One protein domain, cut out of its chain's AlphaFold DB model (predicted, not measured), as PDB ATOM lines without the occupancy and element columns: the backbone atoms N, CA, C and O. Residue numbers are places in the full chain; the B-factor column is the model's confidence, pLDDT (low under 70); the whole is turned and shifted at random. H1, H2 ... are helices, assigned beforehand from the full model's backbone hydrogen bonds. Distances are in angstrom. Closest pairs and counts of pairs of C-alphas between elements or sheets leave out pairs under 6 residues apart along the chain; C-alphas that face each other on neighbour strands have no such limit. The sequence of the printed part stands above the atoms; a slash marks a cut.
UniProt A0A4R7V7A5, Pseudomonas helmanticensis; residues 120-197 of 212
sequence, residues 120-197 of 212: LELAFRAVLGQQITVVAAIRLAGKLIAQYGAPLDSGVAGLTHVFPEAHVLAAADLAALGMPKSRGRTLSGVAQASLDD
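AT A GLANCE: This is residues 120 to 197 of the 212 residues of a protein of Pseudomonas helmanticensis (UniProt A0A4R7V7A5). The longest helix, H5, has H1 side by side with it, running the opposite way, and H3 and H4 packed on it; H2 packs on H1 at a steep angle and stays apart from H5. A narrow loop in the long link from H2 to H3 reaches out from this cluster, with Gly 155 near its tip. The printed part has 78 residues with five named helices, H1 to H5 in order, and no named strand; its class is all helix. It is compact, with a radius of gyration of the C-alphas of 12.4 A and spans of 37 by 31 by 20 A.

IN THESE COORDINATES: H5, residues 181 to 196, measures 22.4 A from first to last C-alpha and ends at C-alpha 196, (-9.901, 46.407, 20.920). H1, residues 120 to 128, begins at C-alpha 120, (-19.068, 39.196, 15.459), and measures 12.1 A. H2, residues 134 to 148, measures 20.8 A. H3 is residues 166 to 171 and H4 residues 174 to 177.

HOW THE PARTS SIT: H5 touches H1 at a shallow tilt of 13 degrees, opposite ways; their closest C-alphas, Phe 124 and Leu 187, are 6.5 A apart. H5 touches H3 at a steep tilt of 50 degrees, closest C-alphas Ala 170 and Ala 191, 4.9 A. With residues 181 to 188 alone it touches H4, closest C-alphas Ala 175 and Gly 184, 4.7 A. H2 touches H1 with residues 137 to 141 alone, at a steep tilt of 54 degrees, closest C-alphas Leu 128 and Ala 137, 5.6 A. Helix packing is mostly crossed, but only just: 1 of 3 touching pairs with a tilt is shallow. Every O i to N i+4 pair is within hydrogen-bond range in H1, H2, H3 and H5; H4 is too short for one.

THE WHOLE: The C-alphas of Gly 155 and Ser 182, the two farthest apart, are 38.1 A apart. The link from H2 to H3 is long, 17 residues, and in it residues 150 to 151 pair antiparallel with 161 to 162. The printed part has no cut, and no printed residue is under 70 in pLDDT.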
ATOM      1  N   LEU A 120     -18.465  38.735  14.206       94.00
ATOM      2  CA  LEU A 120     -19.068  39.196  15.459       94.00
ATOM      3  C   LEU A 120     -20.441  38.556  15.648       94.00
ATOM      4  O   LEU A 120     -20.696  37.960  16.697       94.00
ATOM      5  N   GLU A 121     -21.290  38.603  14.621       95.06
ATOM      6  CA  GLU A 121     -22.586  37.927  14.618       95.06
ATOM      7  C   GLU A 121     -22.415  36.426  14.896       95.06
ATOM      8  O   GLU A 121     -23.127  35.861  15.732       95.06
ATOM      9  N   LEU A 122     -21.440  35.777  14.247       95.12
ATOM     10  CA  LEU A 122     -21.144  34.361  14.468       95.12
ATOM     11  C   LEU A 122     -20.749  34.073  15.923       95.12
ATOM     12  O   LEU A 122     -21.273  33.134  16.525       95.12
ATOM     13  N   ALA A 123     -19.857  34.880  16.501       95.88
ATOM     14  CA  ALA A 123     -19.427  34.726  17.888       95.88
ATOM     15  C   ALA A 123     -20.602  34.905  18.862       95.88
ATOM     16  O   ALA A 123     -20.770  34.110  19.792       95.88
ATOM     17  N   PHE A 124     -21.464  35.890  18.612       96.25
ATOM     18  CA  PHE A 124     -22.674  36.115  19.399       96.25
ATOM     19  C   PHE A 124     -23.633  34.928  19.314       96.25
ATOM     20  O   PHE A 124     -24.063  34.417  20.348       96.25
ATOM     21  N   ARG A 125     -23.920  34.423  18.109       95.38
ATOM     22  CA  ARG A 125     -24.751  33.222  17.919       95.38
ATOM     23  C   ARG A 125     -24.172  32.010  18.646       95.38
ATOM     24  O   ARG A 125     -24.923  31.282  19.297       95.38
ATOM     25  N   ALA A 126     -22.854  31.819  18.585       95.31
ATOM     26  CA  ALA A 126     -22.176  30.720  19.262       95.31
ATOM     27  C   ALA A 126     -22.343  30.800  20.786       95.31
ATOM     28  O   ALA A 126     -22.726  29.811  21.411       95.31
ATOM     29  N   VAL A 127     -22.119  31.974  21.386       96.06
ATOM     30  CA  VAL A 127     -22.265  32.182  22.838       96.06
ATOM     31  C   VAL A 127     -23.729  32.081  23.276       96.06
ATOM     32  O   VAL A 127     -24.029  31.428  24.277       96.06
ATOM     33  N   LEU A 128     -24.661  32.671  22.520       94.81
ATOM     34  CA  LEU A 128     -26.096  32.592  22.804       94.81
ATOM     35  C   LEU A 128     -26.599  31.147  22.801       94.81
ATOM     36  O   LEU A 128     -27.411  30.799  23.658       94.81
ATOM     37  N   GLY A 129     -26.089  30.311  21.892       94.12
ATOM     38  CA  GLY A 129     -26.458  28.901  21.756       94.12
ATOM     39  C   GLY A 129     -25.842  27.946  22.778       94.12
ATOM     40  O   GLY A 129     -26.196  26.767  22.786       94.12
ATOM     41  N   GLN A 130     -24.953  28.409  23.660       94.00
ATOM     42  CA  GLN A 130     -24.297  27.530  24.630       94.00
ATOM     43  C   GLN A 130     -25.312  26.859  25.566       94.00
ATOM     44  O   GLN A 130     -26.120  27.527  26.215       94.00
ATOM     45  N   GLN A 131     -25.222  25.529  25.678       91.12
ATOM     46  CA  GLN A 131     -25.987  24.694  26.620       91.12
ATOM     47  C   GLN A 131     -27.521  24.822  26.513       91.12
ATOM     48  O   GLN A 131     -28.229  24.570  27.485       91.12
ATOM     49  N   ILE A 132     -28.051  25.229  25.355       93.88
ATOM     50  CA  ILE A 132     -29.497  25.349  25.121       93.88
ATOM     51  C   ILE A 132     -29.882  24.796  23.748       93.88
ATOM     52  O   ILE A 132     -29.031  24.491  22.916       93.88
ATOM     53  N   THR A 133     -31.185  24.666  23.497       96.31
ATOM     54  CA  THR A 133     -31.690  24.239  22.188       96.31
ATOM     55  C   THR A 133     -31.506  25.330  21.131       96.31
ATOM     56  O   THR A 133     -31.484  26.523  21.444       96.31
ATOM     57  N   VAL A 134     -31.465  24.925  19.857       94.56
ATOM     58  CA  VAL A 134     -31.410  25.847  18.708       94.56
ATOM     59  C   VAL A 134     -32.565  26.855  18.749       94.56
ATOM     60  O   VAL A 134     -32.342  28.056  18.633       94.56
ATOM     61  N   VAL A 135     -33.789  26.393  19.029       96.19
ATOM     62  CA  VAL A 135     -34.977  27.257  19.144       96.19
ATOM     63  C   VAL A 135     -34.822  28.299  20.256       96.19
ATOM     64  O   VAL A 135     -35.172  29.463  20.068       96.19
ATOM     65  N   ALA A 136     -34.285  27.914  21.417       95.62
ATOM     66  CA  ALA A 136     -34.055  28.851  22.515       95.62
ATOM     67  C   ALA A 136     -32.963  29.881  22.172       95.62
ATOM     68  O   ALA A 136     -33.114  31.059  22.501       95.62
ATOM     69  N   ALA A 137     -31.909  29.463  21.465       95.88
ATOM     70  CA  ALA A 137     -30.845  30.351  21.003       95.88
ATOM     71  C   ALA A 137     -31.368  31.414  20.031       95.88
ATOM     72  O   ALA A 137     -31.073  32.594  20.197       95.88
ATOM     73  N   ILE A 138     -32.215  31.015  19.079       96.31
ATOM     74  CA  ILE A 138     -32.847  31.930  18.115       96.31
ATOM     75  C   ILE A 138     -33.762  32.925  18.822       96.31
ATOM     76  O   ILE A 138     -33.742  34.108  18.501       96.31
ATOM     77  N   ARG A 139     -34.531  32.481  19.825       96.38
ATOM     78  CA  ARG A 139     -35.369  33.387  20.629       96.38
ATOM     79  C   ARG A 139     -34.534  34.422  21.380       96.38
ATOM     80  O   ARG A 139     -34.927  35.584  21.434       96.38
ATOM     81  N   LEU A 140     -33.395  34.025  21.955       96.06
ATOM     82  CA  LEU A 140     -32.475  34.967  22.601       96.06
ATOM     83  C   LEU A 140     -31.842  35.930  21.591       96.06
ATOM     84  O   LEU A 140     -31.769  37.122  21.871       96.06
ATOM     85  N   ALA A 141     -31.441  35.439  20.416       97.06
ATOM     86  CA  ALA A 141     -30.944  36.286  19.336       97.06
ATOM     87  C   ALA A 141     -32.014  37.296  18.891       97.06
ATOM     88  O   ALA A 141     -31.722  38.480  18.807       97.06
ATOM     89  N   GLY A 142     -33.268  36.871  18.720       97.19
ATOM     90  CA  GLY A 142     -34.379  37.761  18.373       97.19
ATOM     91  C   GLY A 142     -34.624  38.851  19.419       97.19
ATOM     92  O   GLY A 142     -34.852  39.999  19.056       97.19
ATOM     93  N   LYS A 143     -34.505  38.535  20.717       96.94
ATOM     94  CA  LYS A 143     -34.550  39.552  21.785       96.94
ATOM     95  C   LYS A 143     -33.396  40.546  21.680       96.94
ATOM     96  O   LYS A 143     -33.621  41.740  21.829       96.94
ATOM     97  N   LEU A 144     -32.183  40.060  21.416       97.25
ATOM     98  CA  LEU A 144     -31.010  40.912  21.227       97.25
ATOM     99  C   LEU A 144     -31.203  41.860  20.042       97.25
ATOM    100  O   LEU A 144     -30.951  43.051  20.182       97.25
ATOM    101  N   ILE A 145     -31.702  41.352  18.915       97.69
ATOM    102  CA  ILE A 145     -32.008  42.166  17.736       97.69
ATOM    103  C   ILE A 145     -33.107  43.186  18.035       97.69
ATOM    104  O   ILE A 145     -32.928  44.360  17.742       97.69
ATOM    105  N   ALA A 146     -34.207  42.778  18.664       96.88
ATOM    106  CA  ALA A 146     -35.306  43.688  18.978       96.88
ATOM    107  C   ALA A 146     -34.913  44.793  19.975       96.88
ATOM    108  O   ALA A 146     -35.492  45.873  19.950       96.88
ATOM    109  N   GLN A 147     -33.967  44.519  20.878       96.75
ATOM    110  CA  GLN A 147     -33.577  45.461  21.927       96.75
ATOM    111  C   GLN A 147     -32.395  46.356  21.538       96.75
ATOM    112  O   GLN A 147     -32.340  47.504  21.971       96.75
ATOM    113  N   TYR A 148     -31.442  45.835  20.761       97.12
ATOM    114  CA  TYR A 148     -30.179  46.522  20.470       97.12
ATOM    115  C   TYR A 148     -29.895  46.677  18.973       97.12
ATOM    116  O   TYR A 148     -28.917  47.329  18.614       97.12
ATOM    117  N   GLY A 149     -30.689  46.053  18.098       97.12
ATOM    118  CA  GLY A 149     -30.517  46.142  16.649       97.12
ATOM    119  C   GLY A 149     -30.798  47.548  16.140       97.12
ATOM    120  O   GLY A 149     -31.654  48.254  16.669       97.12
ATOM    121  N   ALA A 150     -30.088  47.954  15.090       97.12
ATOM    122  CA  ALA A 150     -30.370  49.227  14.441       97.12
ATOM    123  C   ALA A 150     -31.658  49.097  13.609       97.12
ATOM    124  O   ALA A 150     -31.739  48.161  12.811       97.12
ATOM    125  N   PRO A 151     -32.652  49.993  13.757       97.31
ATOM    126  CA  PRO A 151     -33.861  49.953  12.945       97.31
ATOM    127  C   PRO A 151     -33.544  50.046  11.451       97.31
ATOM    128  O   PRO A 151     -32.662  50.801  11.035       97.31
ATOM    129  N   LEU A 152     -34.288  49.291  10.651       97.31
ATOM    130  CA  LEU A 152     -34.187  49.269   9.200       97.31
ATOM    131  C   LEU A 152     -35.578  49.405   8.596       97.31
ATOM    132  O   LEU A 152     -36.452  48.579   8.855       97.31
ATOM    133  N   ASP A 153     -35.755  50.423   7.760       94.75
ATOM    134  CA  ASP A 153     -36.891  50.499   6.849       94.75
ATOM    135  C   ASP A 153     -36.538  49.713   5.582       94.75
ATOM    136  O   ASP A 153     -35.585  50.048   4.879       94.75
ATOM    137  N   SER A 154     -37.234  48.602   5.355       93.81
ATOM    138  CA  SER A 154     -36.917  47.628   4.310       93.81
ATOM    139  C   SER A 154     -38.170  47.286   3.518       93.81
ATOM    140  O   SER A 154     -39.223  47.000   4.089       93.81
ATOM    141  N   GLY A 155     -38.034  47.218   2.191       93.62
ATOM    142  CA  GLY A 155     -39.096  46.730   1.305       93.62
ATOM    143  C   GLY A 155     -39.373  45.224   1.430       93.62
ATOM    144  O   GLY A 155     -40.380  44.739   0.919       93.62
ATOM    145  N   VAL A 156     -38.504  44.473   2.114       96.44
ATOM    146  CA  VAL A 156     -38.667  43.034   2.364       96.44
ATOM    147  C   VAL A 156     -39.394  42.812   3.689       96.44
ATOM    148  O   VAL A 156     -38.896  43.177   4.758       96.44
ATOM    149  N   ALA A 157     -40.559  42.167   3.625       96.62
ATOM    150  CA  ALA A 157     -41.384  41.881   4.794       96.62
ATOM    151  C   ALA A 157     -40.638  41.034   5.841       96.62
ATOM    152  O   ALA A 157     -40.021  40.018   5.527       96.62
ATOM    153  N   GLY A 158     -40.737  41.440   7.110       95.94
ATOM    154  CA  GLY A 158     -40.117  40.744   8.243       95.94
ATOM    155  C   GLY A 158     -38.675  41.160   8.551       95.94
ATOM    156  O   GLY A 158     -38.178  40.806   9.622       95.94
ATOM    157  N   LEU A 159     -38.032  41.949   7.683       98.38
ATOM    158  CA  LEU A 159     -36.743  42.582   7.963       98.38
ATOM    159  C   LEU A 159     -36.979  43.978   8.541       98.38
ATOM    160  O   LEU A 159     -37.489  44.856   7.856       98.38
ATOM    161  N   THR A 160     -36.641  44.167   9.811       98.19
ATOM    162  CA  THR A 160     -36.933  45.403  10.561       98.19
ATOM    163  C   THR A 160     -35.726  45.958  11.302       98.19
ATOM    164  O   THR A 160     -35.748  47.108  11.730       98.19
ATOM    165  N   HIS A 161     -34.680  45.151  11.484       98.56
ATOM    166  CA  HIS A 161     -33.483  45.527  12.221       98.56
ATOM    167  C   HIS A 161     -32.238  44.956  11.548       98.56
ATOM    168  O   HIS A 161     -32.279  43.891  10.932       98.56
ATOM    169  N   VAL A 162     -31.109  45.631  11.727       98.12
ATOM    170  CA  VAL A 162     -29.765  45.133  11.415       98.12
ATOM    171  C   VAL A 162     -29.096  44.664  12.702       98.12
ATOM    172  O   VAL A 162     -29.377  45.186  13.786       98.12
ATOM    173  N   PHE A 163     -28.209  43.672  12.587       97.50
ATOM    174  CA  PHE A 163     -27.388  43.224  13.710       97.50
ATOM    175  C   PHE A 163     -26.656  44.420  14.362       97.50
ATOM    176  O   PHE A 163     -26.101  45.245  13.635       97.50
ATOM    177  N   PRO A 164     -26.644  44.540  15.703       95.88
ATOM    178  CA  PRO A 164     -26.031  45.680  16.379       95.88
ATOM    179  C   PRO A 164     -24.523  45.768  16.126       95.88
ATOM    180  O   PRO A 164     -23.821  44.755  16.124       95.88
ATOM    181  N   GLU A 165     -23.993  46.983  16.004       93.75
ATOM    182  CA  GLU A 165     -22.545  47.174  15.937       93.75
ATOM    183  C   GLU A 165     -21.843  46.824  17.261       93.75
ATOM    184  O   GLU A 165     -22.425  46.902  18.347       93.75
ATOM    185  N   ALA A 166     -20.547  46.499  17.184       93.56
ATOM    186  CA  ALA A 166     -19.739  46.135  18.350       93.56
ATOM    187  C   ALA A 166     -19.779  47.197  19.462       93.56
ATOM    188  O   ALA A 166     -19.863  46.849  20.638       93.56
ATOM    189  N   HIS A 167     -19.771  48.485  19.097       94.12
ATOM    190  CA  HIS A 167     -19.787  49.584  20.062       94.12
ATOM    191  C   HIS A 167     -21.113  49.661  20.836       94.12
ATOM    192  O   HIS A 167     -21.107  49.939  22.034       94.12
ATOM    193  N   VAL A 168     -22.238  49.333  20.188       95.31
ATOM    194  CA  VAL A 168     -23.557  49.236  20.834       95.31
ATOM    195  C   VAL A 168     -23.571  48.067  21.819       95.31
ATOM    196  O   VAL A 168     -24.002  48.217  22.959       95.31
ATOM    197  N   LEU A 169     -23.050  46.910  21.404       95.69
ATOM    198  CA  LEU A 169     -23.036  45.691  22.222       95.69
ATOM    199  C   LEU A 169     -22.104  45.788  23.431       95.69
ATOM    200  O   LEU A 169     -22.423  45.240  24.484       95.69
ATOM    201  N   ALA A 170     -20.972  46.481  23.299       94.44
ATOM    202  CA  ALA A 170     -20.028  46.681  24.396       94.44
ATOM    203  C   ALA A 170     -20.609  47.577  25.503       94.44
ATOM    204  O   ALA A 170     -20.335  47.353  26.680       94.44
ATOM    205  N   ALA A 171     -21.444  48.554  25.134       94.19
ATOM    206  CA  ALA A 171     -22.120  49.448  26.073       94.19
ATOM    207  C   ALA A 171     -23.448  48.885  26.624       94.19
ATOM    208  O   ALA A 171     -24.012  49.441  27.568       94.19
ATOM    209  N   ALA A 172     -23.970  47.804  26.039       93.19
ATOM    210  CA  ALA A 172     -25.272  47.246  26.384       93.19
ATOM    211  C   ALA A 172     -25.258  46.416  27.682       93.19
ATOM    212  O   ALA A 172     -24.345  45.629  27.940       93.19
ATOM    213  N   ASP A 173     -26.353  46.487  28.450       90.00
ATOM    214  CA  ASP A 173     -26.627  45.540  29.539       90.00
ATOM    215  C   ASP A 173     -27.175  44.210  28.996       90.00
ATOM    216  O   ASP A 173     -28.366  43.902  29.075       90.00
ATOM    217  N   LEU A 174     -26.285  43.386  28.444       90.94
ATOM    218  CA  LEU A 174     -26.657  42.098  27.851       90.94
ATOM    219  C   LEU A 174     -27.191  41.083  28.877       90.94
ATOM    220  O   LEU A 174     -27.788  40.077  28.488       90.94
ATOM    221  N   ALA A 175     -27.030  41.320  30.185       84.31
ATOM    222  CA  ALA A 175     -27.634  40.464  31.206       84.31
ATOM    223  C   ALA A 175     -29.172  40.578  31.228       84.31
ATOM    224  O   ALA A 175     -29.846  39.620  31.624       84.31
ATOM    225  N   ALA A 176     -29.730  41.690  30.735       86.31
ATOM    226  CA  ALA A 176     -31.172  41.935  30.654       86.31
ATOM    227  C   ALA A 176     -31.916  40.994  29.682       86.31
ATOM    228  O   ALA A 176     -33.135  40.852  29.762       86.31
ATOM    229  N   LEU A 177     -31.201  40.278  28.809       88.56
ATOM    230  CA  LEU A 177     -31.785  39.378  27.803       88.56
ATOM    231  C   LEU A 177     -32.396  38.083  28.382       88.56
ATOM    232  O   LEU A 177     -32.978  37.280  27.645       88.56
ATOM    233  N   GLY A 178     -32.302  37.871  29.699       87.44
ATOM    234  CA  GLY A 178     -32.887  36.711  30.378       87.44
ATOM    235  C   GLY A 178     -32.062  35.440  30.182       87.44
ATOM    236  O   GLY A 178     -32.594  34.393  29.816       87.44
ATOM    237  N   MET A 179     -30.752  35.545  30.407       90.50
ATOM    238  CA  MET A 179     -29.785  34.448  30.317       90.50
ATOM    239  C   MET A 179     -28.871  34.418  31.558       90.50
ATOM    240  O   MET A 179     -28.835  35.395  32.311       90.50
ATOM    241  N   PRO A 180     -28.102  33.336  31.804       92.50
ATOM    242  CA  PRO A 180     -27.144  33.305  32.908       92.50
ATOM    243  C   PRO A 180     -26.154  34.479  32.856       92.50
ATOM    244  O   PRO A 180     -25.614  34.792  31.794       92.50
ATOM    245  N   LYS A 181     -25.840  35.083  34.014       91.00
ATOM    246  CA  LYS A 181     -24.923  36.241  34.111       91.00
ATOM    247  C   LYS A 181     -23.548  35.981  33.488       91.00
ATOM    248  O   LYS A 181     -22.933  36.893  32.947       91.00
ATOM    249  N   SER A 182     -23.046  34.748  33.569       93.12
ATOM    250  CA  SER A 182     -21.794  34.351  32.912       93.12
ATOM    251  C   SER A 182     -21.859  34.540  31.398       93.12
ATOM    252  O   SER A 182     -20.926  35.095  30.836       93.12
ATOM    253  N   ARG A 183     -22.972  34.163  30.762       94.44
ATOM    254  CA  ARG A 183     -23.171  34.308  29.316       94.44
ATOM    255  C   ARG A 183     -23.245  35.774  28.900       94.44
ATOM    256  O   ARG A 183     -22.572  36.153  27.951       94.44
ATOM    257  N   GLY A 184     -23.984  36.596  29.650       93.56
ATOM    258  CA  GLY A 184     -24.021  38.047  29.433       93.56
ATOM    259  C   GLY A 184     -22.622  38.670  29.496       93.56
ATOM    260  O   GLY A 184     -22.217  39.353  28.562       93.56
ATOM    261  N   ARG A 185     -21.832  38.335  30.532       93.31
ATOM    262  CA  ARG A 185     -20.431  38.784  30.649       93.31
ATOM    263  C   ARG A 185     -19.563  38.338  29.473       93.31
ATOM    264  O   ARG A 185     -18.758  39.132  28.999       93.31
ATOM    265  N   THR A 186     -19.718  37.101  28.999       95.19
ATOM    266  CA  THR A 186     -18.987  36.614  27.820       95.19
ATOM    267  C   THR A 186     -19.324  37.435  26.580       95.19
ATOM    268  O   THR A 186     -18.412  37.818  25.859       95.19
ATOM    269  N   LEU A 187     -20.602  37.742  26.339       95.69
ATOM    270  CA  LEU A 187     -21.005  38.551  25.187       95.69
ATOM    271  C   LEU A 187     -20.438  39.974  25.256       95.69
ATOM    272  O   LEU A 187     -19.891  40.450  24.265       95.69
ATOM    273  N   SER A 188     -20.497  40.618  26.426       94.62
ATOM    274  CA  SER A 188     -19.875  41.933  26.628       94.62
ATOM    275  C   SER A 188     -18.361  41.872  26.402       94.62
ATOM    276  O   SER A 188     -17.800  42.745  25.747       94.62
ATOM    277  N   GLY A 189     -17.701  40.806  26.870       95.31
ATOM    278  CA  GLY A 189     -16.275  40.575  26.633       95.31
ATOM    279  C   GLY A 189     -15.928  40.375  25.154       95.31
ATOM    280  O   GLY A 189     -14.946  40.935  24.684       95.31
ATOM    281  N   VAL A 190     -16.744  39.630  24.402       95.50
ATOM    282  CA  VAL A 190     -16.574  39.450  22.947       95.50
ATOM    283  C   VAL A 190     -16.753  40.774  22.204       95.50
ATOM    284  O   VAL A 190     -15.963  41.076  21.307       95.50
ATOM    285  N   ALA A 191     -17.762  41.571  22.570       95.50
ATOM    286  CA  ALA A 191     -17.978  42.887  21.977       95.50
ATOM    287  C   ALA A 191     -16.788  43.819  22.236       95.50
ATOM    288  O   ALA A 191     -16.258  44.393  21.288       95.50
ATOM    289  N   GLN A 192     -16.314  43.894  23.485       95.69
ATOM    290  CA  GLN A 192     -15.154  44.708  23.844       95.69
ATOM    291  C   GLN A 192     -13.888  44.250  23.109       95.69
ATOM    292  O   GLN A 192     -13.225  45.062  22.475       95.69
ATOM    293  N   ALA A 193     -13.603  42.945  23.087       95.00
ATOM    294  CA  ALA A 193     -12.439  42.410  22.384       95.00
ATOM    295  C   ALA A 193     -12.473  42.694  20.869       95.00
ATOM    296  O   ALA A 193     -11.427  42.861  20.250       95.00
ATOM    297  N   SER A 194     -13.667  42.778  20.273       93.25
ATOM    298  CA  SER A 194     -13.834  43.125  18.854       93.25
ATOM    299  C   SER A 194     -13.608  44.614  18.568       93.25
ATOM    300  O   SER A 194     -13.279  44.965  17.436       93.25
ATOM    301  N   LEU A 195     -13.795  45.486  19.564       93.19
ATOM    302  CA  LEU A 195     -13.417  46.900  19.482       93.19
ATOM    303  C   LEU A 195     -11.909  47.077  19.658       93.19
ATOM    304  O   LEU A 195     -11.298  47.850  18.923       93.19
ATOM    305  N   ASP A 196     -11.329  46.346  20.609       94.00
ATOM    306  CA  ASP A 196      -9.901  46.407  20.920       94.00
ATOM    307  C   ASP A 196      -9.049  45.862  19.757       94.00
ATOM    308  O   ASP A 196      -7.991  46.413  19.447       94.00
ATOM    309  N   ASP A 197      -9.523  44.809  19.077       91.75
ATOM    310  CA  ASP A 197      -8.918  44.256  17.863       91.75
ATOM    311  C   ASP A 197      -9.975  44.010  16.762       91.75
ATOM    312  O   ASP A 197     -10.592  42.938  16.702       91.75
TER     313      ASP A 197